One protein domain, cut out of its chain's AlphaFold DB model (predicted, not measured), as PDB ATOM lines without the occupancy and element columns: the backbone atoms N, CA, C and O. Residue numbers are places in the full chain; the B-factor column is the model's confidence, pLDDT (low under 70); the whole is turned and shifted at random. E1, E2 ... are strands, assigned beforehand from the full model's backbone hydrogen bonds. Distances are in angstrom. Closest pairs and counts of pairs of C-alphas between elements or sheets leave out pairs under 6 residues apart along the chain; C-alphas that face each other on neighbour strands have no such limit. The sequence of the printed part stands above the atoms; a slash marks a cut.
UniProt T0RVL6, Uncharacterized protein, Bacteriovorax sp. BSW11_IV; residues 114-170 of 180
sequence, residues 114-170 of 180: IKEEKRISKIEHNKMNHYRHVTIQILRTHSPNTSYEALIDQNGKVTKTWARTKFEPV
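What this domain is: This is residues 114 to 170 of the 180 residues of an uncharacterized protein of Bacteriovorax sp. BSW11_IV (UniProt T0RVL6). You see a long, twisted sheet of four antiparallel strands, with the tip of hairpin E1 and E2, residues 123 to 128, sticking out at one end. The printed part has 57 residues, 40 of them in four named strands with no named helix, the class all strand; they form a meander, each strand the antiparallel neighbour of the one before, in order E1 E2 E3 E4. It is loose, radius of gyration of the C-alphas 13.7 A, spanning 47 by 18 by 15 A.

Where its parts are: Find C-alpha 114 at (-14.009, -46.544, -12.230); E1 runs 25.9 A to residue 124, with a 69 degree bend at 117. E2, residues 127 to 139, spans 37.2 A. E3 is residues 146 to 152. E4, residues 158 to 166, bends by 58 degrees at 163 and ends at (-30.037, -43.735, -12.454).

How they stand to each other: Edge strand E1 pairs with E2 at 157 degrees; N 120 and O 131 are 2.8 A apart. Hairpin E2 and E3 stands at 165 degrees; N 134 to O 150 is 2.9 A. Hairpin E3 and E4 stands at 160 degrees; N 151 to O 160 is 2.8 A. E1 and E4 are apart.

The domain as a whole: The farthest C-alphas, Asn 126 and His 142, are 47.4 A apart. The printed part has no cut and no long link. Residues 165 to 170 have pLDDT under 70.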
ATOM      1  N   ILE A 114     -14.524 -47.730 -11.533       94.12
ATOM      2  CA  ILE A 114     -14.009 -46.544 -12.230       94.12
ATOM      3  C   ILE A 114     -13.365 -46.971 -13.550       94.12
ATOM      4  O   ILE A 114     -12.260 -47.527 -13.589       94.12
ATOM      5  N   LYS A 115     -14.043 -46.662 -14.656       92.69
ATOM      6  CA  LYS A 115     -13.574 -46.949 -16.013       92.69
ATOM      7  C   LYS A 115     -13.038 -45.680 -16.667       92.69
ATOM      8  O   LYS A 115     -13.760 -44.701 -16.816       92.69
ATOM      9  N   GLU A 116     -11.765 -45.689 -17.059       92.56
ATOM     10  CA  GLU A 116     -11.182 -44.604 -17.861       92.56
ATOM     11  C   GLU A 116     -11.636 -44.763 -19.314       92.56
ATOM     12  O   GLU A 116     -11.398 -45.805 -19.918       92.56
ATOM     13  N   GLU A 117     -12.299 -43.741 -19.858       90.38
ATOM     14  CA  GLU A 117     -12.810 -43.754 -21.234       90.38
ATOM     15  C   GLU A 117     -11.838 -43.053 -22.186       90.38
ATOM     16  O   GLU A 117     -11.507 -43.578 -23.248       90.38
ATOM     17  N   LYS A 118     -11.358 -41.852 -21.822       90.81
ATOM     18  CA  LYS A 118     -10.390 -41.115 -22.649       90.81
ATOM     19  C   LYS A 118      -9.520 -40.150 -21.850       90.81
ATOM     20  O   LYS A 118      -9.906 -39.643 -20.797       90.81
ATOM     21  N   ARG A 119      -8.379 -39.793 -22.438       93.44
ATOM     22  CA  ARG A 119      -7.510 -38.708 -21.966       93.44
ATOM     23  C   ARG A 119      -7.763 -37.448 -22.783       93.44
ATOM     24  O   ARG A 119      -7.825 -37.498 -24.008       93.44
ATOM     25  N   ILE A 120      -7.920 -36.319 -22.105       93.44
ATOM     26  CA  ILE A 120      -8.182 -35.009 -22.705       93.44
ATOM     27  C   ILE A 120      -7.018 -34.095 -22.359       93.44
ATOM     28  O   ILE A 120      -6.603 -34.031 -21.208       93.44
ATOM     29  N   SER A 121      -6.529 -33.338 -23.332       92.75
ATOM     30  CA  SER A 121      -5.622 -32.224 -23.065       92.75
ATOM     31  C   SER A 121      -6.327 -30.922 -23.411       92.75
ATOM     32  O   SER A 121      -6.932 -30.822 -24.477       92.75
ATOM     33  N   LYS A 122      -6.285 -29.940 -22.512       89.38
ATOM     34  CA  LYS A 122      -6.958 -28.649 -22.677       89.38
ATOM     35  C   LYS A 122      -5.998 -27.523 -22.320       89.38
ATOM     36  O   LYS A 122      -5.309 -27.602 -21.311       89.38
ATOM     37  N   ILE A 123      -5.965 -26.477 -23.138       93.38
ATOM     38  CA  ILE A 123      -5.187 -25.271 -22.848       93.38
ATOM     39  C   ILE A 123      -6.076 -24.310 -22.054       93.38
ATOM     40  O   ILE A 123      -7.128 -23.893 -22.532       93.38
ATOM     41  N   GLU A 124      -5.666 -23.963 -20.837       89.88
ATOM     42  CA  GLU A 124      -6.350 -23.007 -19.963       89.88
ATOM     43  C   GLU A 124      -5.321 -22.021 -19.410       89.88
ATOM     44  O   GLU A 124      -4.282 -22.429 -18.897       89.88
ATOM     45  N   HIS A 125      -5.583 -20.717 -19.523       94.56
ATOM     46  CA  HIS A 125      -4.648 -19.667 -19.084       94.56
ATOM     47  C   HIS A 125      -3.226 -19.839 -19.651       94.56
ATOM     48  O   HIS A 125      -2.237 -19.686 -18.935       94.56
ATOM     49  N   ASN A 126      -3.126 -20.185 -20.939       95.12
ATOM     50  CA  ASN A 126      -1.858 -20.444 -21.626       95.12
ATOM     51  C   ASN A 126      -1.031 -21.603 -21.017       95.12
ATOM     52  O   ASN A 126       0.184 -21.661 -21.191       95.12
ATOM     53  N   LYS A 127      -1.677 -22.527 -20.289       93.56
ATOM     54  CA  LYS A 127      -1.077 -23.759 -19.759       93.56
ATOM     55  C   LYS A 127      -1.836 -24.976 -20.276       93.56
ATOM     56  O   LYS A 127      -3.065 -24.983 -20.282       93.56
ATOM     57  N   MET A 128      -1.109 -26.000 -20.719       92.50
ATOM     58  CA  MET A 128      -1.691 -27.278 -21.129       92.50
ATOM     59  C   MET A 128      -1.954 -28.133 -19.889       92.50
ATOM     60  O   MET A 128      -1.021 -28.529 -19.197       92.50
ATOM     61  N   ASN A 129      -3.224 -28.412 -19.621       92.31
ATOM     62  CA  ASN A 129      -3.679 -29.290 -18.551       92.31
ATOM     63  C   ASN A 129      -4.126 -30.626 -19.146       92.31
ATOM     64  O   ASN A 129      -4.747 -30.667 -20.214       92.31
ATOM     65  N   HIS A 130      -3.841 -31.718 -18.442       92.62
ATOM     66  CA  HIS A 130      -4.287 -33.053 -18.825       92.62
ATOM     67  C   HIS A 130      -5.362 -33.544 -17.868       92.62
ATOM     68  O   HIS A 130      -5.218 -33.471 -16.650       92.62
ATOM     69  N   TYR A 131      -6.416 -34.083 -18.453       94.94
ATOM     70  CA  TYR A 131      -7.584 -34.578 -17.764       94.94
ATOM     71  C   TYR A 131      -7.889 -36.008 -18.199       94.94
ATOM     72  O   TYR A 131      -7.577 -36.426 -19.317       94.94
ATOM     73  N   ARG A 132      -8.549 -36.754 -17.321       95.19
ATOM     74  CA  ARG A 132      -9.062 -38.099 -17.576       95.19
ATOM     75  C   ARG A 132     -10.580 -38.046 -17.520       95.19
ATOM     76  O   ARG A 132     -11.147 -37.583 -16.538       95.19
ATOM     77  N   HIS A 133     -11.234 -38.475 -18.586       95.56
ATOM     78  CA  HIS A 133     -12.677 -38.680 -18.606       95.56
ATOM     79  C   HIS A 133     -12.944 -40.111 -18.167       95.56
ATOM     80  O   HIS A 133     -12.439 -41.053 -18.783       95.56
ATOM     81  N   VAL A 134     -13.707 -40.256 -17.094       95.56
ATOM     82  CA  VAL A 134     -14.045 -41.551 -16.516       95.56
ATOM     83  C   VAL A 134     -15.551 -41.727 -16.403       95.56
ATOM     84  O   VAL A 134     -16.285 -40.751 -16.231       95.56
ATOM     85  N   THR A 135     -15.980 -42.981 -16.434       95.12
ATOM     86  CA  THR A 135     -17.310 -43.423 -16.021       95.12
ATOM     87  C   THR A 135     -17.188 -44.048 -14.637       95.12
ATOM     88  O   THR A 135     -16.361 -44.938 -14.431       95.12
ATOM     89  N   ILE A 136     -17.995 -43.577 -13.691       94.50
ATOM     90  CA  ILE A 136     -18.031 -44.062 -12.312       94.50
ATOM     91  C   ILE A 136     -19.368 -44.756 -12.100       94.50
ATOM     92  O   ILE A 136     -20.407 -44.135 -12.307       94.50
ATOM     93  N   GLN A 137     -19.341 -46.019 -11.682       94.44
ATOM     94  CA  GLN A 137     -20.526 -46.796 -11.318       94.44
ATOM     95  C   GLN A 137     -20.445 -47.180  -9.843       94.44
ATOM     96  O   GLN A 137     -19.433 -47.713  -9.397       94.44
ATOM     97  N   ILE A 138     -21.514 -46.910  -9.100       93.25
ATOM     98  CA  ILE A 138     -21.673 -47.285  -7.694       93.25
ATOM     99  C   ILE A 138     -22.792 -48.318  -7.638       93.25
ATOM    100  O   ILE A 138     -23.949 -47.997  -7.943       93.25
ATOM    101  N   LEU A 139     -22.434 -49.552  -7.298       91.81
ATOM    102  CA  LEU A 139     -23.369 -50.651  -7.100       91.81
ATOM    103  C   LEU A 139     -23.725 -50.735  -5.619       91.81
ATOM    104  O   LEU A 139     -22.842 -50.625  -4.775       91.81
ATOM    105  N   ARG A 140     -25.007 -50.912  -5.301       91.88
ATOM    106  CA  ARG A 140     -25.495 -51.068  -3.922       91.88
ATOM    107  C   ARG A 140     -26.427 -52.278  -3.859       91.88
ATOM    108  O   ARG A 140     -27.109 -52.575  -4.837       91.88
ATOM    109  N   THR A 141     -26.503 -52.961  -2.718       91.38
ATOM    110  CA  THR A 141     -27.350 -54.165  -2.583       91.38
ATOM    111  C   THR A 141     -28.821 -53.801  -2.390       91.38
ATOM    112  O   THR A 141     -29.711 -54.479  -2.898       91.38
ATOM    113  N   HIS A 142     -29.087 -52.717  -1.655       89.88
ATOM    114  CA  HIS A 142     -30.443 -52.332  -1.231       89.88
ATOM    115  C   HIS A 142     -30.941 -50.999  -1.799       89.88
ATOM    116  O   HIS A 142     -32.083 -50.609  -1.557       89.88
ATOM    117  N   SER A 143     -30.106 -50.312  -2.572       87.56
ATOM    118  CA  SER A 143     -30.391 -48.994  -3.138       87.56
ATOM    119  C   SER A 143     -30.159 -49.019  -4.650       87.56
ATOM    120  O   SER A 143     -29.371 -49.829  -5.130       87.56
ATOM    121  N   PRO A 144     -30.807 -48.139  -5.435       89.00
ATOM    122  CA  PRO A 144     -30.556 -48.070  -6.867       89.00
ATOM    123  C   PRO A 144     -29.082 -47.797  -7.170       89.00
ATOM    124  O   PRO A 144     -28.466 -46.915  -6.558       89.00
ATOM    125  N   ASN A 145     -28.556 -48.510  -8.161       89.94
ATOM    126  CA  ASN A 145     -27.227 -48.256  -8.695       89.94
ATOM    127  C   ASN A 145     -27.184 -46.865  -9.333       89.94
ATOM    128  O   ASN A 145     -28.151 -46.395  -9.948       89.94
ATOM    129  N   THR A 146     -26.046 -46.199  -9.205       90.94
ATOM    130  CA  THR A 146     -25.834 -44.876  -9.796       90.94
ATOM    131  C   THR A 146     -24.620 -44.900 -10.694       90.94
ATOM    132  O   THR A 146     -23.596 -45.464 -10.324       90.94
ATOM    133  N   SER A 147     -24.723 -44.257 -11.853       92.50
ATOM    134  CA  SER A 147     -23.581 -44.033 -12.732       92.50
ATOM    135  C   SER A 147     -23.499 -42.564 -13.101       92.50
ATOM    136  O   SER A 147     -24.522 -41.882 -13.230       92.50
ATOM    137  N   TYR A 148     -22.286 -42.063 -13.256       94.19
ATOM    138  CA  TYR A 148     -22.056 -40.734 -13.795       94.19
ATOM    139  C   TYR A 148     -20.690 -40.642 -14.457       94.19
ATOM    140  O   TYR A 148     -19.766 -41.403 -14.172       94.19
ATOM    141  N   GLU A 149     -20.562 -39.664 -15.341       95.06
ATOM    142  CA  GLU A 149     -19.297 -39.334 -15.976       95.06
ATOM    143  C   GLU A 149     -18.597 -38.222 -15.195       95.06
ATOM    144  O   GLU A 149     -19.235 -37.295 -14.679       95.06
ATOM    145  N   ALA A 150     -17.272 -38.301 -15.114       96.62
ATOM    146  CA  ALA A 150     -16.450 -37.325 -14.419       96.62
ATOM    147  C   ALA A 150     -15.186 -36.973 -15.207       96.62
ATOM    148  O   ALA A 150     -14.631 -37.785 -15.947       96.62
ATOM    149  N   LEU A 151     -14.720 -35.740 -15.016       96.38
ATOM    150  CA  LEU A 151     -13.436 -35.256 -15.499       96.38
ATOM    151  C   LEU A 151     -12.484 -35.110 -14.315       96.38
ATOM    152  O   LEU A 151     -12.745 -34.328 -13.401       96.38
ATOM    153  N   ILE A 152     -11.380 -35.838 -14.352       96.56
ATOM    154  CA  ILE A 152     -10.402 -35.930 -13.272       96.56
ATOM    155  C   ILE A 152      -9.107 -35.258 -13.717       96.56
ATOM    156  O   ILE A 152      -8.670 -35.463 -14.851       96.56
ATOM    157  N   ASP A 153      -8.503 -34.444 -12.857       95.31
ATOM    158  CA  ASP A 153      -7.195 -33.848 -13.130       95.31
ATOM    159  C   ASP A 153      -6.035 -34.860 -12.977       95.31
ATOM    160  O   ASP A 153      -6.220 -36.063 -12.758       95.31
ATOM    161  N   GLN A 154      -4.798 -34.389 -13.133       91.56
ATOM    162  CA  GLN A 154      -3.618 -35.241 -12.973       91.56
ATOM    163  C   GLN A 154      -3.459 -35.793 -11.550       91.56
ATOM    164  O   GLN A 154      -2.917 -36.889 -11.412       91.56
ATOM    165  N   ASN A 155      -3.969 -35.074 -10.545       92.69
ATOM    166  CA  ASN A 155      -3.861 -35.384  -9.120       92.69
ATOM    167  C   ASN A 155      -4.983 -36.305  -8.620       92.69
ATOM    168  O   ASN A 155      -5.037 -36.592  -7.432       92.69
ATOM    169  N   GLY A 156      -5.905 -36.727  -9.490       92.19
ATOM    170  CA  GLY A 156      -7.049 -37.542  -9.081       92.19
ATOM    171  C   GLY A 156      -8.266 -36.745  -8.617       92.19
ATOM    172  O   GLY A 156      -9.278 -37.340  -8.261       92.19
ATOM    173  N   LYS A 157      -8.231 -35.409  -8.676       95.56
ATOM    174  CA  LYS A 157      -9.344 -34.573  -8.226       95.56
ATOM    175  C   LYS A 157     -10.434 -34.481  -9.288       95.56
ATOM    176  O   LYS A 157     -10.177 -34.125 -10.443       95.56
ATOM    177  N   VAL A 158     -11.681 -34.710  -8.880       95.94
ATOM    178  CA  VAL A 158     -12.853 -34.498  -9.737       95.94
ATOM    179  C   VAL A 158     -13.064 -32.998  -9.974       95.94
ATOM    180  O   VAL A 158     -13.315 -32.224  -9.054       95.94
ATOM    181  N   THR A 159     -12.974 -32.579 -11.235       95.81
ATOM    182  CA  THR A 159     -13.145 -31.177 -11.664       95.81
ATOM    183  C   THR A 159     -14.553 -30.882 -12.170       95.81
ATOM    184  O   THR A 159     -15.050 -29.766 -12.020       95.81
ATOM    185  N   LYS A 160     -15.208 -31.874 -12.782       94.44
ATOM    186  CA  LYS A 160     -16.562 -31.755 -13.331       94.44
ATOM    187  C   LYS A 160     -17.234 -33.122 -13.368       94.44
ATOM    188  O   LYS A 160     -16.569 -34.116 -13.632       94.44
ATOM    189  N   THR A 161     -18.549 -33.151 -13.180       95.00
ATOM    190  CA  THR A 161     -19.386 -34.353 -13.325       95.00
ATOM    191  C   THR A 161     -20.581 -34.070 -14.231       95.00
ATOM    192  O   THR A 161     -21.110 -32.955 -14.199       95.00
ATOM    193  N   TRP A 162     -21.036 -35.045 -15.011       93.00
ATOM    194  CA  TRP A 162     -22.255 -34.952 -15.825       93.00
ATOM    195  C   TRP A 162     -22.881 -36.333 -16.046       93.00
ATOM    196  O   TRP A 162     -22.390 -37.327 -15.520       93.00
ATOM    197  N   ALA A 163     -24.001 -36.370 -16.779       81.56
ATOM    198  CA  ALA A 163     -24.748 -37.593 -17.079       81.56
ATOM    199  C   ALA A 163     -25.029 -38.440 -15.825       81.56
ATOM    200  O   ALA A 163     -24.777 -39.638 -15.801       81.56
ATOM    201  N   ARG A 164     -25.534 -37.800 -14.757       73.94
ATOM    202  CA  ARG A 164     -26.004 -38.497 -13.553       73.94
ATOM    203  C   ARG A 164     -27.282 -39.259 -13.885       73.94
ATOM    204  O   ARG A 164     -28.383 -38.765 -13.648       73.94
ATOM    205  N   THR A 165     -27.141 -40.432 -14.480       66.88
ATOM    206  CA  THR A 165     -28.250 -41.344 -14.730       66.88
ATOM    207  C   THR A 165     -28.385 -42.312 -13.559       66.88
ATOM    208  O   THR A 165     -27.424 -42.935 -13.105       66.88
ATOM    209  N   LYS A 166     -29.623 -42.478 -13.083       52.12
ATOM    210  CA  LYS A 166     -30.037 -43.735 -12.454       52.12
ATOM    211  C   LYS A 166     -29.966 -44.779 -13.566       52.12
ATOM    212  O   LYS A 166     -30.746 -44.677 -14.509       52.12
ATOM    213  N   PHE A 167     -28.980 -45.671 -13.541       51.50
ATOM    214  CA  PHE A 167     -28.875 -46.687 -14.586       51.50
ATOM    215  C   PHE A 167     -30.045 -47.669 -14.470       51.50
ATOM    216  O   PHE A 167     -30.390 -48.109 -13.373       51.50
ATOM    217  N   GLU A 168     -30.637 -47.983 -15.622       40.31
ATOM    218  CA  GLU A 168     -31.438 -49.186 -15.856       40.31
ATOM    219  C   GLU A 168     -30.567 -50.442 -15.645       40.31
ATOM    220  O   GLU A 168     -29.339 -50.361 -15.758       40.31
ATOM    221  N   PRO A 169     -31.169 -51.581 -15.251       43.06
ATOM    222  CA  PRO A 169     -30.452 -52.712 -14.669       43.06
ATOM    223  C   PRO A 169     -29.369 -53.285 -15.588       43.06
ATOM    224  O   PRO A 169     -29.572 -53.499 -16.781       43.06
ATOM    225  N   VAL A 170     -28.210 -53.570 -14.991       50.81
ATOM    226  CA  VAL A 170     -27.086 -54.253 -15.636       50.81
ATOM    227  C   VAL A 170     -27.212 -55.754 -15.353       50.81
ATOM    228  O   VAL A 170     -27.008 -56.181 -14.219       50.81
TER     229      VAL A 170